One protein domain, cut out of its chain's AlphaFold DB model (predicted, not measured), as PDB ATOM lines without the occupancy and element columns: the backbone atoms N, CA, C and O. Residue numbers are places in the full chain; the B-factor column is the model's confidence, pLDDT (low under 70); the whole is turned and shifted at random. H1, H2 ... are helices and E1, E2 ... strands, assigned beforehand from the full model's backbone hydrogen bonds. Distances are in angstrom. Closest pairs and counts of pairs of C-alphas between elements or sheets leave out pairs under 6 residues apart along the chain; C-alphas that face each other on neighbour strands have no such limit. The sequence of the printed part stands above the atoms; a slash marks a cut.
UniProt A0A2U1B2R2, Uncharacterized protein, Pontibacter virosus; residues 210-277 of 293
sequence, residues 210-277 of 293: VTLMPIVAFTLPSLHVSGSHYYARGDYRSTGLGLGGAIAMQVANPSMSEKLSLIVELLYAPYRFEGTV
ATOM      1  N   VAL A 210     -26.260  34.845 -25.495       95.00
ATOM      2  CA  VAL A 210     -25.567  34.727 -24.211       95.00
ATOM      3  C   VAL A 210     -25.828  36.009 -23.437       95.00
ATOM      4  O   VAL A 210     -25.488  37.091 -23.911       95.00
ATOM      5  N   THR A 211     -26.447  35.885 -22.268       96.62
ATOM      6  CA  THR A 211     -26.762  37.011 -21.382       96.62
ATOM      7  C   THR A 211     -25.993  36.843 -20.081       96.62
ATOM      8  O   THR A 211     -26.078  35.795 -19.442       96.62
ATOM      9  N   LEU A 212     -25.234  37.867 -19.692       96.94
ATOM     10  CA  LEU A 212     -24.536  37.922 -18.408       96.94
ATOM     11  C   LEU A 212     -25.366  38.737 -17.417       96.94
ATOM     12  O   LEU A 212     -25.786  39.848 -17.732       96.94
ATOM     13  N   MET A 213     -25.595  38.186 -16.229       97.56
ATOM     14  CA  MET A 213     -26.440  38.787 -15.199       97.56
ATOM     15  C   MET A 213     -25.687  38.842 -13.864       97.56
ATOM     16  O   MET A 213     -25.239  37.799 -13.383       97.56
ATOM     17  N   PRO A 214     -25.539  40.021 -13.237       96.62
ATOM     18  CA  PRO A 214     -25.133  40.101 -11.842       96.62
ATOM     19  C   PRO A 214     -26.308  39.697 -10.941       96.62
ATOM     20  O   PRO A 214     -27.444  40.112 -11.167       96.62
ATOM     21  N   ILE A 215     -26.035  38.913  -9.902       95.44
ATOM     22  CA  ILE A 215     -27.026  38.458  -8.923       95.44
ATOM     23  C   ILE A 215     -26.557  38.862  -7.529       95.44
ATOM     24  O   ILE A 215     -25.395  38.672  -7.170       95.44
ATOM     25  N   VAL A 216     -27.476  39.383  -6.722       94.81
ATOM     26  CA  VAL A 216     -27.288  39.561  -5.280       94.81
ATOM     27  C   VAL A 216     -28.085  38.468  -4.581       94.81
ATOM     28  O   VAL A 216     -29.275  38.309  -4.843       94.81
ATOM     29  N   ALA A 217     -27.430  37.709  -3.708       90.75
ATOM     30  CA  ALA A 217     -28.044  36.617  -2.967       90.75
ATOM     31  C   ALA A 217     -28.191  36.994  -1.490       90.75
ATOM     32  O   ALA A 217     -27.278  37.561  -0.891       90.75
ATOM     33  N   PHE A 218     -29.328  36.641  -0.896       92.31
ATOM     34  CA  PHE A 218     -29.555  36.718   0.543       92.31
ATOM     35  C   PHE A 218     -29.905  35.324   1.061       92.31
ATOM     36  O   PHE A 218     -30.783  34.655   0.518       92.31
ATOM     37  N   THR A 219     -29.196  34.874   2.090       88.38
ATOM     38  CA  THR A 219     -29.257  33.504   2.601       88.38
ATOM     39  C   THR A 219     -29.392  33.505   4.119       88.38
ATOM     40  O   THR A 219     -28.760  34.298   4.811       88.38
ATOM     41  N   LEU A 220     -30.205  32.588   4.644       87.56
ATOM     42  CA  LEU A 220     -30.345  32.330   6.079       87.56
ATOM     43  C   LEU A 220     -29.840  30.909   6.359       87.56
ATOM     44  O   LEU A 220     -30.636  29.970   6.389       87.56
ATOM     45  N   PRO A 221     -28.516  30.711   6.457       87.88
ATOM     46  CA  PRO A 221     -27.944  29.377   6.508       87.88
ATOM     47  C   PRO A 221     -28.081  28.782   7.919       87.88
ATOM     48  O   PRO A 221     -27.987  29.482   8.928       87.88
ATOM     49  N   SER A 222     -28.246  27.465   7.996       87.75
ATOM     50  CA  SER A 222     -28.236  26.703   9.248       87.75
ATOM     51  C   SER A 222     -27.170  25.617   9.183       87.75
ATOM     52  O   SER A 222     -27.061  24.935   8.163       87.75
ATOM     53  N   LEU A 223     -26.421  25.424  10.267       88.81
ATOM     54  CA  LEU A 223     -25.407  24.379  10.367       88.81
ATOM     55  C   LEU A 223     -25.859  23.319  11.370       88.81
ATOM     56  O   LEU A 223     -26.099  23.627  12.533       88.81
ATOM     57  N   HIS A 224     -25.935  22.067  10.923       88.00
ATOM     58  CA  HIS A 224     -26.171  20.918  11.790       88.00
ATOM     59  C   HIS A 224     -24.985  19.960  11.690       88.00
ATOM     60  O   HIS A 224     -24.630  19.520  10.597       88.00
ATOM     61  N   VAL A 225     -24.357  19.658  12.826       87.94
ATOM     62  CA  VAL A 225     -23.181  18.787  12.899       87.94
ATOM     63  C   VAL A 225     -23.598  17.471  13.545       87.94
ATOM     64  O   VAL A 225     -24.091  17.461  14.665       87.94
ATOM     65  N   SER A 226     -23.384  16.353  12.853       88.69
ATOM     66  CA  SER A 226     -23.720  15.008  13.334       88.69
ATOM     67  C   SER A 226     -22.465  14.156  13.540       88.69
ATOM     68  O   SER A 226     -21.529  14.243  12.748       88.69
ATOM     69  N   GLY A 227     -22.454  13.291  14.558       87.44
ATOM     70  CA  GLY A 227     -21.368  12.337  14.809       87.44
ATOM     71  C   GLY A 227     -21.039  12.167  16.293       87.44
ATOM     72  O   GLY A 227     -21.713  12.714  17.160       87.44
ATOM     73  N   SER A 228     -19.985  11.405  16.589       83.50
ATOM     74  CA  SER A 228     -19.500  11.169  17.960       83.50
ATOM     75  C   SER A 228     -18.550  12.259  18.476       83.50
ATOM     76  O   SER A 228     -18.210  12.279  19.661       83.50
ATOM     77  N   HIS A 229     -18.115  13.172  17.604       86.69
ATOM     78  CA  HIS A 229     -17.226  14.274  17.961       86.69
ATOM     79  C   HIS A 229     -17.959  15.320  18.818       86.69
ATOM     80  O   HIS A 229     -19.144  15.567  18.615       86.69
ATOM     81  N   TYR A 230     -17.275  15.978  19.759       82.75
ATOM     82  CA  TYR A 230     -17.925  16.920  20.687       82.75
ATOM     83  C   TYR A 230     -18.590  18.111  19.977       82.75
ATOM     84  O   TYR A 230     -19.648  18.547  20.413       82.75
ATOM     85  N   TYR A 231     -18.053  18.557  18.836       84.50
ATOM     86  CA  TYR A 231     -18.686  19.555  17.958       84.50
ATOM     87  C   TYR A 231     -20.116  19.187  17.521       84.50
ATOM     88  O   TYR A 231     -20.927  20.077  17.314       84.50
ATOM     89  N   ALA A 232     -20.475  17.902  17.459       86.62
ATOM     90  CA  ALA A 232     -21.841  17.479  17.136       86.62
ATOM     91  C   ALA A 232     -22.871  17.786  18.243       86.62
ATOM     92  O   ALA A 232     -24.069  17.631  18.034       86.62
ATOM     93  N   ARG A 233     -22.418  18.210  19.431       83.69
ATOM     94  CA  ARG A 233     -23.275  18.625  20.554       83.69
ATOM     95  C   ARG A 233     -23.474  20.143  20.639       83.69
ATOM     96  O   ARG A 233     -24.160  20.600  21.546       83.69
ATOM     97  N   GLY A 234     -22.852  20.917  19.746       82.94
ATOM     98  CA  GLY A 234     -22.982  22.373  19.719       82.94
ATOM     99  C   GLY A 234     -24.264  22.847  19.038       82.94
ATOM    100  O   GLY A 234     -24.660  22.294  18.013       82.94
ATOM    101  N   ASP A 235     -24.872  23.905  19.578       85.38
ATOM    102  CA  ASP A 235     -25.878  24.701  18.862       85.38
ATOM    103  C   ASP A 235     -25.158  25.812  18.086       85.38
ATOM    104  O   ASP A 235     -24.479  26.643  18.692       85.38
ATOM    105  N   TYR A 236     -25.262  25.799  16.754       89.88
ATOM    106  CA  TYR A 236     -24.570  26.732  15.864       89.88
ATOM    107  C   TYR A 236     -25.553  27.725  15.253       89.88
ATOM    108  O   TYR A 236     -26.444  27.363  14.483       89.88
ATOM    109  N   ARG A 237     -25.344  29.009  15.537       87.38
ATOM    110  CA  ARG A 237     -26.142  30.117  15.012       87.38
ATOM    111  C   ARG A 237     -25.377  30.843  13.926       87.38
ATOM    112  O   ARG A 237     -24.176  31.072  14.048       87.38
ATOM    113  N   SER A 238     -26.077  31.223  12.862       87.75
ATOM    114  CA  SER A 238     -25.478  32.071  11.839       87.75
ATOM    115  C   SER A 238     -25.323  33.500  12.358       87.75
ATOM    116  O   SER A 238     -26.273  34.070  12.890       87.75
ATOM    117  N   THR A 239     -24.131  34.074  12.198       86.94
ATOM    118  CA  THR A 239     -23.815  35.466  12.573       86.94
ATOM    119  C   THR A 239     -23.452  36.335  11.370       86.94
ATOM    120  O   THR A 239     -23.203  37.533  11.502       86.94
ATOM    121  N   GLY A 240     -23.419  35.748  10.171       82.44
ATOM    122  CA  GLY A 240     -23.188  36.482   8.932       82.44
ATOM    123  C   GLY A 240     -24.412  37.291   8.501       82.44
ATOM    124  O   GLY A 240     -25.545  36.918   8.779       82.44
ATOM    125  N   LEU A 241     -24.184  38.360   7.730       83.88
ATOM    126  CA  LEU A 241     -25.252  39.151   7.096       83.88
ATOM    127  C   LEU A 241     -26.057  38.362   6.046       83.88
ATOM    128  O   LEU A 241     -27.031  38.881   5.514       83.88
ATOM    129  N   GLY A 242     -25.622  37.147   5.693       86.25
ATOM    130  CA  GLY A 242     -26.288  36.300   4.702       86.25
ATOM    131  C   GLY A 242     -26.151  36.789   3.259       86.25
ATOM    132  O   GLY A 242     -26.763  36.207   2.366       86.25
ATOM    133  N   LEU A 243     -25.371  37.845   3.018       91.19
ATOM    134  CA  LEU A 243     -25.206  38.450   1.702       91.19
ATOM    135  C   LEU A 243     -24.130  37.735   0.890       91.19
ATOM    136  O   LEU A 243     -22.999  37.566   1.345       91.19
ATOM    137  N   GLY A 244     -24.492  37.380  -0.336       92.06
ATOM    138  CA  GLY A 244     -23.609  36.845  -1.357       92.06
ATOM    139  C   GLY A 244     -23.806  37.557  -2.690       92.06
ATOM    140  O   GLY A 244     -24.744  38.335  -2.879       92.06
ATOM    141  N   GLY A 245     -22.916  37.275  -3.627       95.62
ATOM    142  CA  GLY A 245     -23.004  37.759  -4.998       95.62
ATOM    143  C   GLY A 245     -22.769  36.615  -5.967       95.62
ATOM    144  O   GLY A 245     -21.999  35.703  -5.669       95.62
ATOM    145  N   ALA A 246     -23.419  36.659  -7.122       95.06
ATOM    146  CA  ALA A 246     -23.163  35.719  -8.198       95.06
ATOM    147  C   ALA A 246     -23.043  36.430  -9.542       95.06
ATOM    148  O   ALA A 246     -23.584  37.518  -9.748       95.06
ATOM    149  N   ILE A 247     -22.352  35.780 -10.469       97.38
ATOM    150  CA  ILE A 247     -22.437  36.097 -11.892       97.38
ATOM    151  C   ILE A 247     -23.096  34.899 -12.556       97.38
ATOM    152  O   ILE A 247     -22.604  33.776 -12.446       97.38
ATOM    153  N   ALA A 248     -24.206  35.144 -13.240       97.12
ATOM    154  CA  ALA A 248     -24.898  34.140 -14.024       97.12
ATOM    155  C   ALA A 248     -24.672  34.372 -15.515       97.12
ATOM    156  O   ALA A 248     -24.711  35.500 -16.007       97.12
ATOM    157  N   MET A 249     -24.465  33.281 -16.240       97.44
ATOM    158  CA  MET A 249     -24.441  33.240 -17.692       97.44
ATOM    159  C   MET A 249     -25.633  32.417 -18.168       97.44
ATOM    160  O   MET A 249     -25.688  31.207 -17.952       97.44
ATOM    161  N   GLN A 250     -26.577  33.070 -18.837       96.19
ATOM    162  CA  GLN A 250     -27.697  32.416 -19.500       96.19
ATOM    163  C   GLN A 250     -27.377  32.211 -20.977       96.19
ATOM    164  O   GLN A 250     -27.090  33.165 -21.698       96.19
ATOM    165  N   VAL A 251     -27.475  30.969 -21.439       95.56
ATOM    166  CA  VAL A 251     -27.352  30.576 -22.841       95.56
ATOM    167  C   VAL A 251     -28.720  30.104 -23.332       95.56
ATOM    168  O   VAL A 251     -29.257  29.113 -22.838       95.56
ATOM    169  N   ALA A 252     -29.287  30.788 -24.323       93.56
ATOM    170  CA  ALA A 252     -30.529  30.382 -24.980       93.56
ATOM    171  C   ALA A 252     -30.274  30.136 -26.470       93.56
ATOM    172  O   ALA A 252     -29.658  30.970 -27.138       93.56
ATOM    173  N   ASN A 253     -30.752  29.009 -27.006       88.75
ATOM    174  CA  ASN A 253     -30.640  28.683 -28.428       88.75
ATOM    175  C   ASN A 253     -32.034  28.566 -29.073       88.75
ATOM    176  O   ASN A 253     -32.588  27.462 -29.129       88.75
ATOM    177  N   PRO A 254     -32.576  29.673 -29.617       83.31
ATOM    178  CA  PRO A 254     -33.905  29.700 -30.225       83.31
ATOM    179  C   PRO A 254     -34.065  28.748 -31.416       83.31
ATOM    180  O   PRO A 254     -35.187  28.379 -31.749       83.31
ATOM    181  N   SER A 255     -32.961  28.348 -32.062       74.38
ATOM    182  CA  SER A 255     -33.002  27.382 -33.167       74.38
ATOM    183  C   SER A 255     -33.397  25.972 -32.711       74.38
ATOM    184  O   SER A 255     -34.027  25.246 -33.472       74.38
ATOM    185  N   MET A 256     -33.067  25.604 -31.468       72.88
ATOM    186  CA  MET A 256     -33.437  24.323 -30.866       72.88
ATOM    187  C   MET A 256     -34.772  24.428 -30.125       72.88
ATOM    188  O   MET A 256     -35.653  23.593 -30.295       72.88
ATOM    189  N   SER A 257     -34.935  25.464 -29.300       79.56
ATOM    190  CA  SER A 257     -36.199  25.770 -28.635       79.56
ATOM    191  C   SER A 257     -36.207  27.223 -28.183       79.56
ATOM    192  O   SER A 257     -35.282  27.679 -27.516       79.56
ATOM    193  N   GLU A 258     -37.285  27.945 -28.484       78.56
ATOM    194  CA  GLU A 258     -37.507  29.294 -27.945       78.56
ATOM    195  C   GLU A 258     -37.919  29.277 -26.464       78.56
ATOM    196  O   GLU A 258     -37.957  30.324 -25.829       78.56
ATOM    197  N   LYS A 259     -38.233  28.097 -25.911       82.31
ATOM    198  CA  LYS A 259     -38.724  27.921 -24.536       82.31
ATOM    199  C   LYS A 259     -37.667  27.363 -23.581       82.31
ATOM    200  O   LYS A 259     -37.974  27.132 -22.417       82.31
ATOM    201  N   LEU A 260     -36.450  27.107 -24.067       86.06
ATOM    202  CA  LEU A 260     -35.371  26.525 -23.274       86.06
ATOM    203  C   LEU A 260     -34.181  27.483 -23.189       86.06
ATOM    204  O   LEU A 260     -33.695  27.992 -24.199       86.06
ATOM    205  N   SER A 261     -33.656  27.648 -21.980       93.44
ATOM    206  CA  SER A 261     -32.364  28.283 -21.736       93.44
ATOM    207  C   SER A 261     -31.619  27.543 -20.635       93.44
ATOM    208  O   SER A 261     -32.239  27.055 -19.694       93.44
ATOM    209  N   LEU A 262     -30.297  27.497 -20.742       95.06
ATOM    210  CA  LEU A 262     -29.397  27.007 -19.707       95.06
ATOM    211  C   LEU A 262     -28.843  28.202 -18.935       95.06
ATOM    212  O   LEU A 262     -28.422  29.174 -19.556       95.06
ATOM    213  N   ILE A 263     -28.811  28.129 -17.608       96.12
ATOM    214  CA  ILE A 263     -28.193  29.151 -16.759       96.12
ATOM    215  C   ILE A 263     -27.084  28.481 -15.956       96.12
ATOM    216  O   ILE A 263     -27.305  27.440 -15.343       96.12
ATOM    217  N   VAL A 264     -25.887  29.063 -15.999       96.56
ATOM    218  CA  VAL A 264     -24.730  28.647 -15.201       96.56
ATOM    219  C   VAL A 264     -24.365  29.800 -14.279       96.56
ATOM    220  O   VAL A 264     -24.177  30.919 -14.751       96.56
ATOM    221  N   GLU A 265     -24.262  29.532 -12.982       96.00
ATOM    222  CA  GLU A 265     -24.032  30.555 -11.962       96.00
ATOM    223  C   GLU A 265     -22.727  30.294 -11.213       96.00
ATOM    224  O   GLU A 265     -22.462  29.178 -10.768       96.00
ATOM    225  N   LEU A 266     -21.917  31.341 -11.050       96.44
ATOM    226  CA  LEU A 266     -20.781  31.358 -10.136       96.44
ATOM    227  C   LEU A 266     -21.173  32.179  -8.908       96.44
ATOM    228  O   LEU A 266     -21.182  33.408  -8.970       96.44
ATOM    229  N   LEU A 267     -21.513  31.495  -7.816       94.56
ATOM    230  CA  LEU A 267     -22.000  32.090  -6.572       94.56
ATOM    231  C   LEU A 267     -20.896  32.156  -5.511       94.56
ATOM    232  O   LEU A 267     -20.266  31.151  -5.190       94.56
ATOM    233  N   TYR A 268     -20.731  33.325  -4.899       94.12
ATOM    234  CA  TYR A 268     -19.977  33.526  -3.667       94.12
ATOM    235  C   TYR A 268     -20.939  33.886  -2.530       94.12
ATOM    236  O   TYR A 268     -21.519  34.972  -2.516       94.12
ATOM    237  N   ALA A 269     -21.097  32.977  -1.566       91.56
ATOM    238  CA  ALA A 269     -21.957  33.153  -0.397       91.56
ATOM    239  C   ALA A 269     -21.177  32.812   0.891       91.56
ATOM    240  O   ALA A 269     -21.042  31.637   1.233       91.56
ATOM    241  N   PRO A 270     -20.602  33.810   1.590       89.25
ATOM    242  CA  PRO A 270     -19.837  33.574   2.807       89.25
ATOM    243  C   PRO A 270     -20.751  33.259   3.996       89.25
ATOM    244  O   PRO A 270     -21.644  34.033   4.340       89.25
ATOM    245  N   TYR A 271     -20.462  32.156   4.687       90.06
ATOM    246  CA  TYR A 271     -21.190  31.742   5.884       90.06
ATOM    247  C   TYR A 271     -20.323  31.871   7.133       90.06
ATOM    248  O   TYR A 271     -19.162  31.464   7.150       90.06
ATOM    249  N   ARG A 272     -20.902  32.439   8.193       89.75
ATOM    250  CA  ARG A 272     -20.286  32.530   9.520       89.75
ATOM    251  C   ARG A 272     -21.229  31.925  10.541       89.75
ATOM    252  O   ARG A 272     -22.411  32.277  10.557       89.75
ATOM    253  N   PHE A 273     -20.691  31.024  11.352       90.44
ATOM    254  CA  PHE A 273     -21.414  30.348  12.415       90.44
ATOM    255  C   PHE A 273     -20.655  30.477  13.723       90.44
ATOM    256  O   PHE A 273     -19.438  30.299  13.763       90.44
ATOM    257  N   GLU A 274     -21.399  30.726  14.786       90.00
ATOM    258  CA  GLU A 274     -20.911  30.700  16.155       90.00
ATOM    259  C   GLU A 274     -21.728  29.677  16.929       90.00
ATOM    260  O   GLU A 274     -22.950  29.630  16.808       90.00
ATOM    261  N   GLY A 275     -21.056  28.834  17.707       86.56
ATOM    262  CA  GLY A 275     -21.732  27.843  18.527       86.56
ATOM    263  C   GLY A 275     -20.983  27.562  19.813       86.56
ATOM    264  O   GLY A 275     -19.753  27.590  19.858       86.56
ATOM    265  N   THR A 276     -21.743  27.305  20.870       81.88
ATOM    266  CA  THR A 276     -21.211  26.905  22.172       81.88
ATOM    267  C   THR A 276     -21.240  25.391  22.271       81.88
ATOM    268  O   THR A 276     -22.290  24.778  22.081       81.88
ATOM    269  N   VAL A 277     -20.093  24.790  22.582       80.62
ATOM    270  CA  VAL A 277     -19.975  23.342  22.754       80.62
ATOM    271  C   VAL A 277     -19.621  23.049  24.199       80.62
ATOM    272  O   VAL A 277     -18.563  23.456  24.678       80.62
TER     273      VAL A 277
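This is residues 210 to 277 of the 293 residues of an uncharacterized protein of Pontibacter virosus (UniProt A0A2U1B2R2). A long, bowed and twisted ribbon runs in two parts: three antiparallel strands, E1, E3 and E4, make one part, and the small strand pair E2 and E5 lies toward the other end, with the short helix H1 near that end. Residues 254 to 259, in the loop between E3 and E4, stick out at the opposite end. The printed part has 68 residues, with named elements in the order E1, H1, E2, E3, E4, E5; the sheet orders are E1 - E3 - E4 and E2 - E5, both antiparallel, and the class is mostly strand. The whole is extended, with a radius of gyration of the C-alphas of 18.6 A and spans of 57 by 25 by 14 A, only just a rod.

E1, residues 210 to 218, begins at C-alpha 210 (-25.567, 34.727, -24.211) and is 25.2 A long. H1 is residues 230 to 233, and E2 is residues 235 to 238. E3, residues 243 to 252, is 28.4 A long, and E4, residues 261 to 268, 22.5 A. E5, residues 273 to 276, ends at C-alpha 276 (-21.211, 26.905, 22.172).

The three-strand sheet is twisted, with E3 as inner strand. E1 and E3 are antiparallel at 156 degrees; N 213 and O 248 are 2.8 A apart, within hydrogen-bond range. E3 and E4 form a hairpin at 158 degrees, with N 249 and O 264 at 2.8 A. E2 and E5 are antiparallel at 154 degrees, with N 237 and O 274 at 2.8 A. E2 and E3 are apart, as are E4 and E5. H1 is not on the three-strand sheet and is too short for an O i to N i+4 pair; its one O i to N i+3 pair is within range.

The C-alphas of Ser 255 and Val 277, the two farthest apart, are 57.6 A apart. The link from E1 to H1, 11 residues, is long. The printed part has no cut, and no printed residue is under 70 in pLDDT.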